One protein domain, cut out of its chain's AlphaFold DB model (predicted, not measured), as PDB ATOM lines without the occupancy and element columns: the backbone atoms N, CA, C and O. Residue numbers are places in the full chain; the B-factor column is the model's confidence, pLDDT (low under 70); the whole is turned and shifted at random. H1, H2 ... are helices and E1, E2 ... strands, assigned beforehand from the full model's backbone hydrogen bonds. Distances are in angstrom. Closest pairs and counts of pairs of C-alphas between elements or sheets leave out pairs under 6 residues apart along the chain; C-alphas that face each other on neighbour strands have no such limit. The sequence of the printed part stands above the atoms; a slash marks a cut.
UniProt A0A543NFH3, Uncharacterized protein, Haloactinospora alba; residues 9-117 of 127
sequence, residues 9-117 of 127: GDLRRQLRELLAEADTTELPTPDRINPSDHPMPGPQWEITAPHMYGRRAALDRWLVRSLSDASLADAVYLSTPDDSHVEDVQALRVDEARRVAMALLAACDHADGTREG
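Overview. This is residues 9 to 117 of the 127 residues of an uncharacterized protein of Haloactinospora alba (UniProt A0A543NFH3). A twisted sheet of five strands, E1 to E5, forms the body, and two helical arms reach away from it. The long helix H2 follows edge strand E5 with no residue between them, turns off in another direction and rises away from the sheet, and residues 101 to 117, of which 101 to 115 belong to H2, stick out; H1, before the other edge strand E1, sticks out with residues 9 to 15 and 18 to 21. The printed part has 109 residues, with named elements in the order H1, E1, E2, E3, E4, E5, H2, and its class is mixed, helices and strands. The sheet's order is E1, E2, E3, E4, E5, and it is antiparallel throughout. The whole is loose, with a radius of gyration of the C-alphas of 16.3 A, and flat, spanning 47 by 46 by 21 A.

Along the chain. H1, residues 9 to 21, begins at C-alpha 9 (121.010, 131.143, 115.092) and is 18.3 A long. E1 is residues 32 to 34. E2, residues 42 to 50, is 26.6 A long and begins at C-alpha 42 (94.988, 120.987, 124.924). E3, residues 59 to 66, is 23.0 A long. E4 is residues 75 to 79, and E5 is residues 90 to 93. H2, residues 94 to 115, is 31.4 A long and ends at C-alpha 115 (99.449, 127.251, 88.271).

Arrangement. E1 to E5 form a meander, each strand the antiparallel neighbour of the one before, and each successive pair is a hairpin. The sheet is only just strongly twisted, its C-alphas lying up to 4.2 A off the best plane. Pairing is staggered: E2 pairs with E1 over residues 42 to 44 and with E3 over residues 44 to 50. Within hydrogen-bond range are N 34 and O 42 of E1 and E2, 2.8 A; N 47 and O 62 of E2 and E3, 2.9 A; N 65 and O 77 of E3 and E4, 2.8 A; and N 76 and O 92 of E4 and E5, 2.8 A. H2 is on one face of the sheet, an arrangement of two layers, at a height over the sheet of 16.3 A. It lies over E5 and stands up from the sheet, its line rising 52 degrees. The closest C-alphas of E4 and H2 are those of Ala 75 and Val 94, 5.3 A apart. H1 is not on the sheet and is apart from H2. In H1 and H2 every O i to N i+4 pair is within hydrogen-bond range.

Size, cuts and confidence. The two C-alphas farthest apart, those of Asp 37 and Gly 117, are 50.9 A apart. The printed part has no cut. The link from E5 to H2 is tight, the other links are short, and no link is long. Mean pLDDT of the printed part is 76.2; the residues under 70 include 9 to 27, 52 to 58 and 84 to 87.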
ATOM      1  N   GLY A   9     121.894 130.117 114.544       49.78
ATOM      2  CA  GLY A   9     121.010 131.143 115.092       49.78
ATOM      3  C   GLY A   9     120.565 132.146 114.029       49.78
ATOM      4  O   GLY A   9     119.375 132.446 113.956       49.78
ATOM      5  N   ASP A  10     121.487 132.579 113.166       57.12
ATOM      6  CA  ASP A  10     121.210 133.499 112.057       57.12
ATOM      7  C   ASP A  10     120.308 132.855 111.010       57.12
ATOM      8  O   ASP A  10     119.302 133.448 110.631       57.12
ATOM      9  N   LEU A  11     120.566 131.595 110.653       63.00
ATOM     10  CA  LEU A  11     119.706 130.840 109.740       63.00
ATOM     11  C   LEU A  11     118.291 130.654 110.302       63.00
ATOM     12  O   LEU A  11     117.311 130.782 109.578       63.00
ATOM     13  N   ARG A  12     118.150 130.388 111.608       60.47
ATOM     14  CA  ARG A  12     116.827 130.274 112.251       60.47
ATOM     15  C   ARG A  12     116.096 131.608 112.333       60.47
ATOM     16  O   ARG A  12     114.869 131.609 112.325       60.47
ATOM     17  N   ARG A  13     116.817 132.718 112.479       56.81
ATOM     18  CA  ARG A  13     116.237 134.064 112.493       56.81
ATOM     19  C   ARG A  13     115.780 134.464 111.092       56.81
ATOM     20  O   ARG A  13     114.611 134.784 110.938       56.81
ATOM     21  N   GLN A  14     116.644 134.320 110.089       65.38
ATOM     22  CA  GLN A  14     116.318 134.591 108.686       65.38
ATOM     23  C   GLN A  14     115.155 133.716 108.197       65.38
ATOM     24  O   GLN A  14     114.249 134.209 107.541       65.38
ATOM     25  N   LEU A  15     115.117 132.434 108.580       59.06
ATOM     26  CA  LEU A  15     114.002 131.547 108.239       59.06
ATOM     27  C   LEU A  15     112.686 131.989 108.896       59.06
ATOM     28  O   LEU A  15     111.640 131.897 108.270       59.06
ATOM     29  N   ARG A  16     112.717 132.483 110.140       57.41
ATOM     30  CA  ARG A  16     111.521 133.033 110.804       57.41
ATOM     31  C   ARG A  16     111.060 134.342 110.176       57.41
ATOM     32  O   ARG A  16     109.861 134.535 110.053       57.41
ATOM     33  N   GLU A  17     111.992 135.213 109.799       56.47
ATOM     34  CA  GLU A  17     111.705 136.479 109.113       56.47
ATOM     35  C   GLU A  17     111.071 136.213 107.738       56.47
ATOM     36  O   GLU A  17     110.025 136.775 107.435       56.47
ATOM     37  N   LEU A  18     111.609 135.255 106.974       59.97
ATOM     38  CA  LEU A  18     111.056 134.835 105.682       59.97
ATOM     39  C   LEU A  18     109.690 134.146 105.807       59.97
ATOM     40  O   LEU A  18     108.817 134.366 104.977       59.97
ATOM     41  N   LEU A  19     109.479 133.331 106.846       57.22
ATOM     42  CA  LEU A  19     108.171 132.718 107.115       57.22
ATOM     43  C   LEU A  19     107.129 133.762 107.546       57.22
ATOM     44  O   LEU A  19     105.971 133.660 107.153       57.22
ATOM     45  N   ALA A  20     107.538 134.779 108.311       52.22
ATOM     46  CA  ALA A  20     106.671 135.884 108.711       52.22
ATOM     47  C   ALA A  20     106.304 136.802 107.530       52.22
ATOM     48  O   ALA A  20     105.183 137.304 107.485       52.22
ATOM     49  N   GLU A  21     107.216 136.999 106.570       50.06
ATOM     50  CA  GLU A  21     106.955 137.745 105.328       50.06
ATOM     51  C   GLU A  21     106.080 136.970 104.329       50.06
ATOM     52  O   GLU A  21     105.298 137.583 103.606       50.06
ATOM     53  N   ALA A  22     106.171 135.638 104.298       54.28
ATOM     54  CA  ALA A  22     105.463 134.780 103.346       54.28
ATOM     55  C   ALA A  22     103.999 134.460 103.733       54.28
ATOM     56  O   ALA A  22     103.527 133.369 103.441       54.28
ATOM     57  N   ASP A  23     103.269 135.406 104.339       45.72
ATOM     58  CA  ASP A  23     101.837 135.289 104.696       45.72
ATOM     59  C   ASP A  23     101.522 134.547 106.023       45.72
ATOM     60  O   ASP A  23     100.567 133.781 106.119       45.72
ATOM     61  N   THR A  24     102.314 134.772 107.089       49.25
ATOM     62  CA  THR A  24     101.993 134.286 108.457       49.25
ATOM     63  C   THR A  24     102.446 135.229 109.587       49.25
ATOM     64  O   THR A  24     103.115 134.813 110.536       49.25
ATOM     65  N   THR A  25     102.078 136.516 109.569       48.84
ATOM     66  CA  THR A  25     102.366 137.388 110.735       48.84
ATOM     67  C   THR A  25     101.739 136.875 112.040       48.84
ATOM     68  O   THR A  25     102.200 137.240 113.120       48.84
ATOM     69  N   GLU A  26     100.751 135.978 111.959       55.78
ATOM     70  CA  GLU A  26     100.159 135.278 113.097       55.78
ATOM     71  C   GLU A  26     100.037 133.777 112.787       55.78
ATOM     72  O   GLU A  26      99.524 133.382 111.741       55.78
ATOM     73  N   LEU A  27     100.511 132.923 113.702       69.38
ATOM     74  CA  LEU A  27     100.159 131.501 113.667       69.38
ATOM     75  C   LEU A  27      98.637 131.373 113.822       69.38
ATOM     76  O   LEU A  27      98.058 132.136 114.604       69.38
ATOM     77  N   PRO A  28      97.981 130.404 113.156       75.62
ATOM     78  CA  PRO A  28      96.549 130.218 113.324       75.62
ATOM     79  C   PRO A  28      96.239 129.993 114.803       75.62
ATOM     80  O   PRO A  28      96.856 129.156 115.472       75.62
ATOM     81  N   THR A  29      95.289 130.762 115.330       84.94
ATOM     82  CA  THR A  29      94.788 130.544 116.690       84.94
ATOM     83  C   THR A  29      94.097 129.177 116.725       84.94
ATOM     84  O   THR A  29      93.434 128.830 115.749       84.94
ATOM     85  N   PRO A  30      94.245 128.377 117.798       91.25
ATOM     86  CA  PRO A  30      93.470 127.150 117.935       91.25
ATOM     87  C   PRO A  30      91.971 127.445 117.841       91.25
ATOM     88  O   PRO A  30      91.480 128.341 118.528       91.25
ATOM     89  N   ASP A  31      91.234 126.651 117.069       91.62
ATOM     90  CA  ASP A  31      89.769 126.738 117.004       91.62
ATOM     91  C   ASP A  31      89.128 126.373 118.348       91.62
ATOM     92  O   ASP A  31      88.045 126.847 118.702       91.62
ATOM     93  N   ARG A  32      89.806 125.517 119.124       92.44
ATOM     94  CA  ARG A  32      89.366 125.098 120.454       92.44
ATOM     95  C   ARG A  32      90.543 124.787 121.370       92.44
ATOM     96  O   ARG A  32      91.567 124.271 120.939       92.44
ATOM     97  N   ILE A  33      90.345 125.006 122.670       93.62
ATOM     98  CA  ILE A  33      91.191 124.450 123.732       93.62
ATOM     99  C   ILE A  33      90.338 123.472 124.538       93.62
ATOM    100  O   ILE A  33      89.329 123.853 125.132       93.62
ATOM    101  N   ASN A  34      90.713 122.196 124.525       90.06
ATOM    102  CA  ASN A  34      90.025 121.165 125.289       90.06
ATOM    103  C   ASN A  34      90.446 121.228 126.767       90.06
ATOM    104  O   ASN A  34      91.647 121.344 127.040       90.06
ATOM    105  N   PRO A  35      89.486 121.165 127.711       89.88
ATOM    106  CA  PRO A  35      89.766 121.245 129.144       89.88
ATOM    107  C   PRO A  35      90.541 120.016 129.640       89.88
ATOM    108  O   PRO A  35      90.663 119.018 128.934       89.88
ATOM    109  N   SER A  36      91.071 120.085 130.863       88.25
ATOM    110  CA  SER A  36      91.940 119.047 131.439       88.25
ATOM    111  C   SER A  36      91.263 117.694 131.674       88.25
ATOM    112  O   SER A  36      91.953 116.692 131.797       88.25
ATOM    113  N   ASP A  37      89.935 117.663 131.775       87.31
ATOM    114  CA  ASP A  37      89.115 116.454 131.922       87.31
ATOM    115  C   ASP A  37      88.711 115.829 130.573       87.31
ATOM    116  O   ASP A  37      88.076 114.776 130.538       87.31
ATOM    117  N   HIS A  38      89.085 116.454 129.453       87.38
ATOM    118  CA  HIS A  38      88.873 115.904 128.120       87.38
ATOM    119  C   HIS A  38      89.832 114.727 127.852       87.38
ATOM    120  O   HIS A  38      90.993 114.811 128.251       87.38
ATOM    121  N   PRO A  39      89.429 113.683 127.092       82.38
ATOM    122  CA  PRO A  39      90.316 112.566 126.729       82.38
ATOM    123  C   PRO A  39      91.608 112.990 126.012       82.38
ATOM    124  O   PRO A  39      92.630 112.320 126.090       82.38
ATOM    125  N   MET A  40      91.559 114.131 125.320       83.69
ATOM    126  CA  MET A  40      92.693 114.770 124.646       83.69
ATOM    127  C   MET A  40      92.760 116.259 125.028       83.69
ATOM    128  O   MET A  40      92.204 117.089 124.298       83.69
ATOM    129  N   PRO A  41      93.334 116.611 126.191       89.06
ATOM    130  CA  PRO A  41      93.355 117.982 126.693       89.06
ATOM    131  C   PRO A  41      94.403 118.822 125.954       89.06
ATOM    132  O   PRO A  41      95.511 118.349 125.703       89.06
ATOM    133  N   GLY A  42      94.085 120.082 125.645       91.12
ATOM    134  CA  GLY A  42      94.988 120.987 124.924       91.12
ATOM    135  C   GLY A  42      94.383 121.629 123.670       91.12
ATOM    136  O   GLY A  42      93.198 121.432 123.376       91.12
ATOM    137  N   PRO A  43      95.166 122.459 122.958       92.88
ATOM    138  CA  PRO A  43      94.712 123.168 121.769       92.88
ATOM    139  C   PRO A  43      94.467 122.224 120.585       92.88
ATOM    140  O   PRO A  43      95.143 121.207 120.405       92.88
ATOM    141  N   GLN A  44      93.492 122.602 119.770       92.81
ATOM    142  CA  GLN A  44      93.042 121.893 118.587       92.81
ATOM    143  C   GLN A  44      92.816 122.894 117.452       92.81
ATOM    144  O   GLN A  44      92.179 123.926 117.659       92.81
ATOM    145  N   TRP A  45      93.284 122.527 116.263       93.50
ATOM    146  CA  TRP A  45      93.006 123.204 115.002       93.50
ATOM    147  C   TRP A  45      92.221 122.264 114.092       93.50
ATOM    148  O   TRP A  45      92.513 121.067 114.025       93.50
ATOM    149  N   GLU A  46      91.228 122.799 113.404       91.62
ATOM    150  CA  GLU A  46      90.328 122.084 112.519       91.62
ATOM    151  C   GLU A  46      90.366 122.698 111.126       91.62
ATOM    152  O   GLU A  46      90.000 123.849 110.908       91.62
ATOM    153  N   ILE A  47      90.777 121.891 110.156       88.44
ATOM    154  CA  ILE A  47      90.810 122.291 108.754       88.44
ATOM    155  C   ILE A  47      89.661 121.566 108.075       88.44
ATOM    156  O   ILE A  47      89.593 120.338 108.110       88.44
ATOM    157  N   THR A  48      88.750 122.328 107.481       86.19
ATOM    158  CA  THR A  48      87.598 121.790 106.755       86.19
ATOM    159  C   THR A  48      87.691 122.211 105.299       86.19
ATOM    160  O   THR A  48      87.771 123.405 105.013       86.19
ATOM    161  N   ALA A  49      87.661 121.253 104.374       81.25
ATOM    162  CA  ALA A  49      87.700 121.541 102.944       81.25
ATOM    163  C   ALA A  49      86.668 120.710 102.167       81.25
ATOM    164  O   ALA A  49      86.273 119.631 102.609       81.25
ATOM    165  N   PRO A  50      86.210 121.181 100.995       79.69
ATOM    166  CA  PRO A  50      85.448 120.343 100.080       79.69
ATOM    167  C   PRO A  50      86.277 119.133  99.637       79.69
ATOM    168  O   PRO A  50      87.454 119.275  99.308       79.69
ATOM    169  N   HIS A  51      85.651 117.961  99.576       77.50
ATOM    170  CA  HIS A  51      86.321 116.751  99.120       77.50
ATOM    171  C   HIS A  51      86.757 116.864  97.647       77.50
ATOM    172  O   HIS A  51      85.920 117.071  96.763       77.50
ATOM    173  N   MET A  52      88.060 116.725  97.362       69.31
ATOM    174  CA  MET A  52      88.611 116.973  96.016       69.31
ATOM    175  C   MET A  52      88.207 115.928  94.963       69.31
ATOM    176  O   MET A  52      88.143 116.258  93.778       69.31
ATOM    177  N   TYR A  53      87.954 114.672  95.356       66.38
ATOM    178  CA  TYR A  53      87.922 113.544  94.409       66.38
ATOM    179  C   TYR A  53      86.669 112.649  94.479       66.38
ATOM    180  O   TYR A  53      86.670 111.556  93.910       66.38
ATOM    181  N   GLY A  54      85.568 113.090  95.102       59.28
ATOM    182  CA  GLY A  54      84.374 112.247  95.291       59.28
ATOM    183  C   GLY A  54      83.025 112.880  94.930       59.28
ATOM    184  O   GLY A  54      82.868 114.090  94.832       59.28
ATOM    185  N   ARG A  55      82.006 112.020  94.749       55.47
ATOM    186  CA  ARG A  55      80.601 112.387  94.437       55.47
ATOM    187  C   ARG A  55      79.777 112.868  95.640       55.47
ATOM    188  O   ARG A  55      78.600 113.187  95.478       55.47
ATOM    189  N   ARG A  56      80.327 112.835  96.852       55.56
ATOM    190  CA  ARG A  56      79.579 113.106  98.085       55.56
ATOM    191  C   ARG A  56      79.847 114.541  98.520       55.56
ATOM    192  O   ARG A  56      80.997 114.946  98.574       55.56
ATOM    193  N   ALA A  57      78.794 115.267  98.891       59.12
ATOM    194  CA  ALA A  57      78.870 116.577  99.546       59.12
ATOM    195  C   ALA A  57      79.407 116.471 100.995       59.12
ATOM    196  O   ALA A  57      78.863 117.081 101.910       59.12
ATOM    197  N   ALA A  58      80.402 115.612 101.217       65.56
ATOM    198  CA  ALA A  58      81.107 115.491 102.477       65.56
ATOM    199  C   ALA A  58      82.260 116.498 102.478       65.56
ATOM    200  O   ALA A  58      82.882 116.745 101.443       65.56
ATOM    201  N   LEU A  59      82.497 117.102 103.636       74.25
ATOM    202  CA  LEU A  59      83.672 117.925 103.867       74.25
ATOM    203  C   LEU A  59      84.775 117.012 104.396       74.25
ATOM    204  O   LEU A  59      84.529 116.229 105.316       74.25
ATOM    205  N   ASP A  60      85.963 117.128 103.819       81.50
ATOM    206  CA  ASP A  60      87.167 116.542 104.382       81.50
ATOM    207  C   ASP A  60      87.552 117.350 105.621       81.50
ATOM    208  O   ASP A  60      87.561 118.587 105.594       81.50
ATOM    209  N   ARG A  61      87.835 116.645 106.716       84.06
ATOM    210  CA  ARG A  61      88.190 117.249 107.998       84.06
ATOM    211  C   ARG A  61      89.537 116.720 108.459       84.06
ATOM    212  O   ARG A  61      89.688 115.522 108.668       84.06
ATOM    213  N   TRP A  62      90.480 117.627 108.679       88.62
ATOM    214  CA  TRP A  62      91.742 117.337 109.349       88.62
ATOM    215  C   TRP A  62      91.725 117.969 110.735       88.62
ATOM    216  O   TRP A  62      91.232 119.086 110.912       88.62
ATOM    217  N   LEU A  63      92.288 117.266 111.715       90.12
ATOM    218  CA  LEU A  63      92.457 117.782 113.069       90.12
ATOM    219  C   LEU A  63      93.932 117.770 113.435       90.12
ATOM    220  O   LEU A  63      94.574 116.730 113.356       90.12
ATOM    221  N   VAL A  64      94.449 118.903 113.895       91.25
ATOM    222  CA  VAL A  64      95.785 119.002 114.492       91.25
ATOM    223  C   VAL A  64      95.619 119.274 115.979       91.25
ATOM    224  O   VAL A  64      94.808 120.112 116.371       91.25
ATOM    225  N   ARG A  65      96.369 118.572 116.826       91.44
ATOM    226  CA  ARG A  65      96.342 118.751 118.284       91.44
ATOM    227  C   ARG A  65      97.753 118.753 118.856       91.44
ATOM    228  O   ARG A  65      98.619 118.008 118.402       91.44
ATOM    229  N   SER A  66      97.947 119.512 119.926       90.25
ATOM    230  CA  SER A  66      99.037 119.278 120.878       90.25
ATOM    231  C   SER A  66      98.433 119.016 122.248       90.25
ATOM    232  O   SER A  66      97.457 119.672 122.617       90.25
ATOM    233  N   LEU A  67      98.995 118.078 123.002       85.62
ATOM    234  CA  LEU A  67      98.463 117.728 124.313       85.62
ATOM    235  C   LEU A  67      99.163 118.515 125.420       85.62
ATOM    236  O   LEU A  67     100.373 118.722 125.377       85.62
ATOM    237  N   SER A  68      98.392 118.937 126.421       80.00
ATOM    238  CA  SER A  68      98.923 119.622 127.609       80.00
ATOM    239  C   SER A  68      99.525 118.659 128.643       80.00
ATOM    240  O   SER A  68     100.096 119.107 129.636       80.00
ATOM    241  N   ASP A  69      99.380 117.347 128.443       77.31
ATOM    242  CA  ASP A  69      99.994 116.328 129.296       77.31
ATOM    243  C   ASP A  69     101.513 116.294 129.070       77.31
ATOM    244  O   ASP A  69     101.989 116.027 127.966       77.31
ATOM    245  N   ALA A  70     102.282 116.543 130.133       64.25
ATOM    246  CA  ALA A  70     103.741 116.593 130.086       64.25
ATOM    247  C   ALA A  70     104.388 115.276 129.615       64.25
ATOM    248  O   ALA A  70     105.485 115.307 129.062       64.25
ATOM    249  N   SER A  71     103.723 114.132 129.801       69.38
ATOM    250  CA  SER A  71     104.209 112.829 129.323       69.38
ATOM    251  C   SER A  71     104.074 112.644 127.805       69.38
ATOM    252  O   SER A  71     104.713 111.760 127.237       69.38
ATOM    253  N   LEU A  72     103.287 113.503 127.148       70.12
ATOM    254  CA  LEU A  72     102.964 113.471 125.718       70.12
ATOM    255  C   LEU A  72     103.368 114.766 124.985       70.12
ATOM    256  O   LEU A  72     103.059 114.944 123.807       70.12
ATOM    257  N   ALA A  73     104.079 115.668 125.667       68.44
ATOM    258  CA  ALA A  73     104.368 117.025 125.197       68.44
ATOM    259  C   ALA A  73     105.329 117.105 123.991       68.44
ATOM    260  O   ALA A  73     105.398 118.142 123.332       68.44
ATOM    261  N   ASP A  74     106.047 116.025 123.673       79.69
ATOM    262  CA  ASP A  74     106.996 115.971 122.551       79.69
ATOM    263  C   ASP A  74     106.357 115.529 121.219       79.69
ATOM    264  O   ASP A  74     107.070 115.291 120.234       79.69
ATOM    265  N   ALA A  75     105.023 115.441 121.165       88.25
ATOM    266  CA  ALA A  75     104.277 115.022 119.988       88.25
ATOM    267  C   ALA A  75     103.192 116.020 119.552       88.25
ATOM    268  O   ALA A  75     102.586 116.738 120.348       88.25
ATOM    269  N   VAL A  76     102.931 116.020 118.249       90.69
ATOM    270  CA  VAL A  76     101.764 116.618 117.600       90.69
ATOM    271  C   VAL A  76     100.911 115.476 117.069       90.69
ATOM    272  O   VAL A  76     101.439 114.497 116.549       90.69
ATOM    273  N   TYR A  77      99.597 115.603 117.190       90.81
ATOM    274  CA  TYR A  77      98.647 114.577 116.786       90.81
ATOM    275  C   TYR A  77      97.847 115.077 115.590       90.81
ATOM    276  O   TYR A  77      97.296 116.178 115.640       90.81
ATOM    277  N   LEU A  78      97.803 114.280 114.528       90.12
ATOM    278  CA  LEU A  78      97.097 114.581 113.289       90.12
ATOM    279  C   LEU A  78      96.028 113.516 113.039       90.12
ATOM    280  O   LEU A  78      96.368 112.341 112.947       90.12
ATOM    281  N   SER A  79      94.773 113.931 112.882       89.25
ATOM    282  CA  SER A  79      93.745 113.115 112.227       89.25
ATOM    283  C   SER A  79      93.532 113.595 110.799       89.25
ATOM    284  O   SER A  79      93.544 114.798 110.511       89.25
ATOM    285  N   THR A  80      93.302 112.636 109.924       85.31
ATOM    286  CA  THR A  80      92.988 112.765 108.510       85.31
ATOM    287  C   THR A  80      91.494 112.515 108.263       85.31
ATOM    288  O   THR A  80      90.811 111.953 109.118       85.31
ATOM    289  N   PRO A  81      90.958 112.897 107.094       80.94
ATOM    290  CA  PRO A  81      89.558 112.659 106.746       80.94
ATOM    291  C   PRO A  81      89.158 111.178 106.703       80.94
ATOM    292  O   PRO A  81      87.971 110.872 106.808       80.94
ATOM    293  N   ASP A  82      90.130 110.276 106.538       77.56
ATOM    294  CA  ASP A  82      89.907 108.828 106.501       77.56
ATOM    295  C   ASP A  82      89.796 108.208 107.905       77.56
ATOM    296  O   ASP A  82      89.380 107.054 108.037       77.56
ATOM    297  N   ASP A  83      90.135 108.962 108.954       78.06
ATOM    298  CA  ASP A  83      90.089 108.482 110.329       78.06
ATOM    299  C   ASP A  83      88.638 108.374 110.820       78.06
ATOM    300  O   ASP A  83      87.861 109.334 110.851       78.06
ATOM    301  N   SER A  84      88.256 107.154 111.200       64.31
ATOM    302  CA  SER A  84      86.888 106.790 111.579       64.31
ATOM    303  C   SER A  84      86.453 107.344 112.935       64.31
ATOM    304  O   SER A  84      85.256 107.556 113.165       64.31
ATOM    305  N   HIS A  85      87.407 107.579 113.835       64.94
ATOM    306  CA  HIS A  85      87.169 108.102 115.170       64.94
ATOM    307  C   HIS A  85      88.085 109.288 115.474       64.94
ATOM    308  O   HIS A  85      89.209 109.376 115.005       64.94
ATOM    309  N   VAL A  86      87.620 110.201 116.329       62.31
ATOM    310  CA  VAL A  86      88.377 111.410 116.725       62.31
ATOM    311  C   VAL A  86      89.673 111.072 117.487       62.31
ATOM    312  O   VAL A  86      90.550 111.923 117.621       62.31
ATOM    313  N   GLU A  87      89.782 109.841 117.988       66.44
ATOM    314  CA  GLU A  87      90.947 109.296 118.693       66.44
ATOM    315  C   GLU A  87      91.894 108.518 117.764       66.44
ATOM    316  O   GLU A  87      93.006 108.187 118.172       66.44
ATOM    317  N   ASP A  88      91.487 108.268 116.515       74.94
ATOM    318  CA  ASP A  88      92.364 107.744 115.472       74.94
ATOM    319  C   ASP A  88      93.253 108.917 115.021       74.94
ATOM    320  O   ASP A  88      92.909 109.732 114.163       74.94
ATOM    321  N   VAL A  89      94.366 109.087 115.734       81.19
ATOM    322  CA  VAL A  89      95.352 110.142 115.496       81.19
ATOM    323  C   VAL A  89      96.722 109.540 115.245       81.19
ATOM    324  O   VAL A  89      97.208 108.681 115.984       81.19
ATOM    325  N   GLN A  90      97.410 110.072 114.245       88.81
ATOM    326  CA  GLN A  90      98.828 109.830 114.069       88.81
ATOM    327  C   GLN A  90      99.626 110.769 114.975       88.81
ATOM    328  O   GLN A  90      99.544 111.991 114.850       88.81
ATOM    329  N   ALA A  91     100.435 110.198 115.866       90.38
ATOM    330  CA  ALA A  91     101.408 110.952 116.645       90.38
ATOM    331  C   ALA A  91     102.693 111.164 115.828       90.38
ATOM    332  O   ALA A  91     103.290 110.210 115.330       90.38
ATOM    333  N   LEU A  92     103.128 112.415 115.722       90.38
ATOM    334  CA  LEU A  92     104.391 112.828 115.115       90.38
ATOM    335  C   LEU A  92     105.235 113.514 116.174       90.38
ATOM    336  O   LEU A  92     104.734 114.392 116.878       90.38
ATOM    337  N   ARG A  93     106.528 113.198 116.260       90.19
ATOM    338  CA  ARG A  93     107.417 114.000 117.105       90.19
ATOM    339  C   ARG A  93     107.462 115.433 116.587       90.19
ATOM    340  O   ARG A  93     107.350 115.673 115.385       90.19
ATOM    341  N   VAL A  94     107.680 116.402 117.471       86.50
ATOM    342  CA  VAL A  94     107.708 117.825 117.081       86.50
ATOM    343  C   VAL A  94     108.716 118.114 115.954       86.50
ATOM    344  O   VAL A  94     108.459 118.952 115.089       86.50
ATOM    345  N   ASP A  95     109.867 117.442 115.925       84.38
ATOM    346  CA  ASP A  95     110.857 117.605 114.856       84.38
ATOM    347  C   ASP A  95     110.410 116.988 113.522       84.38
ATOM    348  O   ASP A  95     110.653 117.581 112.469       84.38
ATOM    349  N   GLU A  96     109.716 115.853 113.555       88.62
ATOM    350  CA  GLU A  96     109.093 115.233 112.381       88.62
ATOM    351  C   GLU A  96     107.962 116.105 111.837       88.62
ATOM    352  O   GLU A  96     107.953 116.417 110.647       88.62
ATOM    353  N   ALA A  97     107.073 116.584 112.710       88.12
ATOM    354  CA  ALA A  97     105.982 117.484 112.350       88.12
ATOM    355  C   ALA A  97     106.503 118.754 111.658       88.12
ATOM    356  O   ALA A  97     105.972 119.165 110.629       88.12
ATOM    357  N   ARG A  98     107.606 119.337 112.151       84.62
ATOM    358  CA  ARG A  98     108.270 120.475 111.487       84.62
ATOM    359  C   ARG A  98     108.795 120.122 110.097       84.62
ATOM    360  O   ARG A  98     108.668 120.929 109.183       84.62
ATOM    361  N   ARG A  99     109.394 118.938 109.918       84.12
ATOM    362  CA  ARG A  99     109.879 118.489 108.599       84.12
ATOM    363  C   ARG A  99     108.727 118.282 107.621       84.12
ATOM    364  O   ARG A  99     108.845 118.703 106.476       84.12
ATOM    365  N   VAL A 100     107.626 117.687 108.079       86.25
ATOM    366  CA  VAL A 100     106.402 117.523 107.283       86.25
ATOM    367  C   VAL A 100     105.833 118.887 106.897       86.25
ATOM    368  O   VAL A 100     105.586 119.115 105.719       86.25
ATOM    369  N   ALA A 101     105.713 119.821 107.843       84.94
ATOM    370  CA  ALA A 101     105.228 121.174 107.569       84.94
ATOM    371  C   ALA A 101     106.073 121.887 106.498       84.94
ATOM    372  O   ALA A 101     105.527 122.439 105.549       84.94
ATOM    373  N   MET A 102     107.404 121.808 106.590       82.31
ATOM    374  CA  MET A 102     108.288 122.382 105.570       82.31
ATOM    375  C   MET A 102     108.136 121.708 104.202       82.31
ATOM    376  O   MET A 102     108.194 122.387 103.180       82.31
ATOM    377  N   ALA A 103     107.943 120.387 104.163       83.25
ATOM    378  CA  ALA A 103     107.710 119.668 102.914       83.25
ATOM    379  C   ALA A 103     106.368 120.058 102.270       83.25
ATOM    380  O   ALA A 103     106.313 120.234 101.054       83.25
ATOM    381  N   LEU A 104     105.316 120.245 103.075       84.19
ATOM    382  CA  LEU A 104     104.015 120.732 102.608       84.19
ATOM    383  C   LEU A 104     104.125 122.143 102.026       84.19
ATOM    384  O   LEU A 104     103.657 122.367 100.915       84.19
ATOM    385  N   LEU A 105     104.811 123.058 102.718       78.06
ATOM    386  CA  LEU A 105     105.049 124.418 102.220       78.06
ATOM    387  C   LEU A 105     105.775 124.415 100.867       78.06
ATOM    388  O   LEU A 105     105.348 125.093  99.938       78.06
ATOM    389  N   ALA A 106     106.834 123.611 100.728       78.62
ATOM    390  CA  ALA A 106     107.557 123.485  99.463       78.62
ATOM    391  C   ALA A 106     106.682 122.903  98.334       78.62
ATOM    392  O   ALA A 106     106.807 123.309  97.179       78.62
ATOM    393  N   ALA A 107     105.791 121.958  98.651       79.50
ATOM    394  CA  ALA A 107     104.857 121.395  97.680       79.50
ATOM    395  C   ALA A 107     103.787 122.410  97.237       79.50
ATOM    396  O   ALA A 107     103.473 122.465  96.048       79.50
ATOM    397  N   CYS A 108     103.265 123.224  98.162       78.00
ATOM    398  CA  CYS A 108     102.350 124.327  97.853       78.00
ATOM    399  C   CYS A 108     103.001 125.338  96.905       78.00
ATOM    400  O   CYS A 108     102.450 125.603  95.841       78.00
ATOM    401  N   ASP A 109     104.208 125.808  97.229       75.19
ATOM    402  CA  ASP A 109     104.954 126.759  96.393       75.19
ATOM    403  C   ASP A 109     105.201 126.213  94.975       75.19
ATOM    404  O   ASP A 109     105.006 126.906  93.974       75.19
ATOM    405  N   HIS A 110     105.541 124.927  94.854       74.12
ATOM    406  CA  HIS A 110     105.662 124.277  93.550       74.12
ATOM    407  C   HIS A 110     104.335 124.231  92.770       74.12
ATOM    408  O   HIS A 110     104.314 124.470  91.556       74.12
ATOM    409  N   ALA A 111     103.229 123.909  93.445       73.19
ATOM    410  CA  ALA A 111     101.908 123.850  92.830       73.19
ATOM    411  C   ALA A 111     101.433 125.237  92.365       73.19
ATOM    412  O   ALA A 111     100.932 125.363  91.243       73.19
ATOM    413  N   ASP A 112     101.651 126.279  93.169       70.62
ATOM    414  CA  ASP A 112     101.331 127.663  92.815       70.62
ATOM    415  C   ASP A 112     102.191 128.170  91.660       70.62
ATOM    416  O   ASP A 112     101.651 128.675  90.674       70.62
ATOM    417  N   GLY A 113     103.505 127.925  91.697       63.47
ATOM    418  CA  GLY A 113     104.394 128.252  90.582       63.47
ATOM    419  C   GLY A 113     103.959 127.583  89.272       63.47
ATOM    420  O   GLY A 113     103.942 128.221  88.218       63.47
ATOM    421  N   THR A 114     103.511 126.324  89.338       72.19
ATOM    422  CA  THR A 114     102.953 125.606  88.179       72.19
ATOM    423  C   THR A 114     101.655 126.250  87.681       72.19
ATOM    424  O   THR A 114     101.491 126.443  86.474       72.19
ATOM    425  N   ARG A 115     100.737 126.609  88.589       68.81
ATOM    426  CA  ARG A 115      99.449 127.251  88.271       68.81
ATOM    427  C   ARG A 115      99.628 128.630  87.632       68.81
ATOM    428  O   ARG A 115      98.855 128.999  86.750       68.81
ATOM    429  N   GLU A 116     100.633 129.379  88.065       71.62
ATOM    430  CA  GLU A 116     100.916 130.747  87.614       71.62
ATOM    431  C   GLU A 116     101.861 130.799  86.405       71.62
ATOM    432  O   GLU A 116     102.140 131.873  85.874       71.62
ATOM    433  N   GLY A 117     102.333 129.639  85.932       57.06
ATOM    434  CA  GLY A 117     103.268 129.547  84.812       57.06
ATOM    435  C   GLY A 117     104.652 130.125  85.128       57.06
ATOM    436  O   GLY A 117     105.408 130.451  84.211       57.06
TER     437      GLY A 117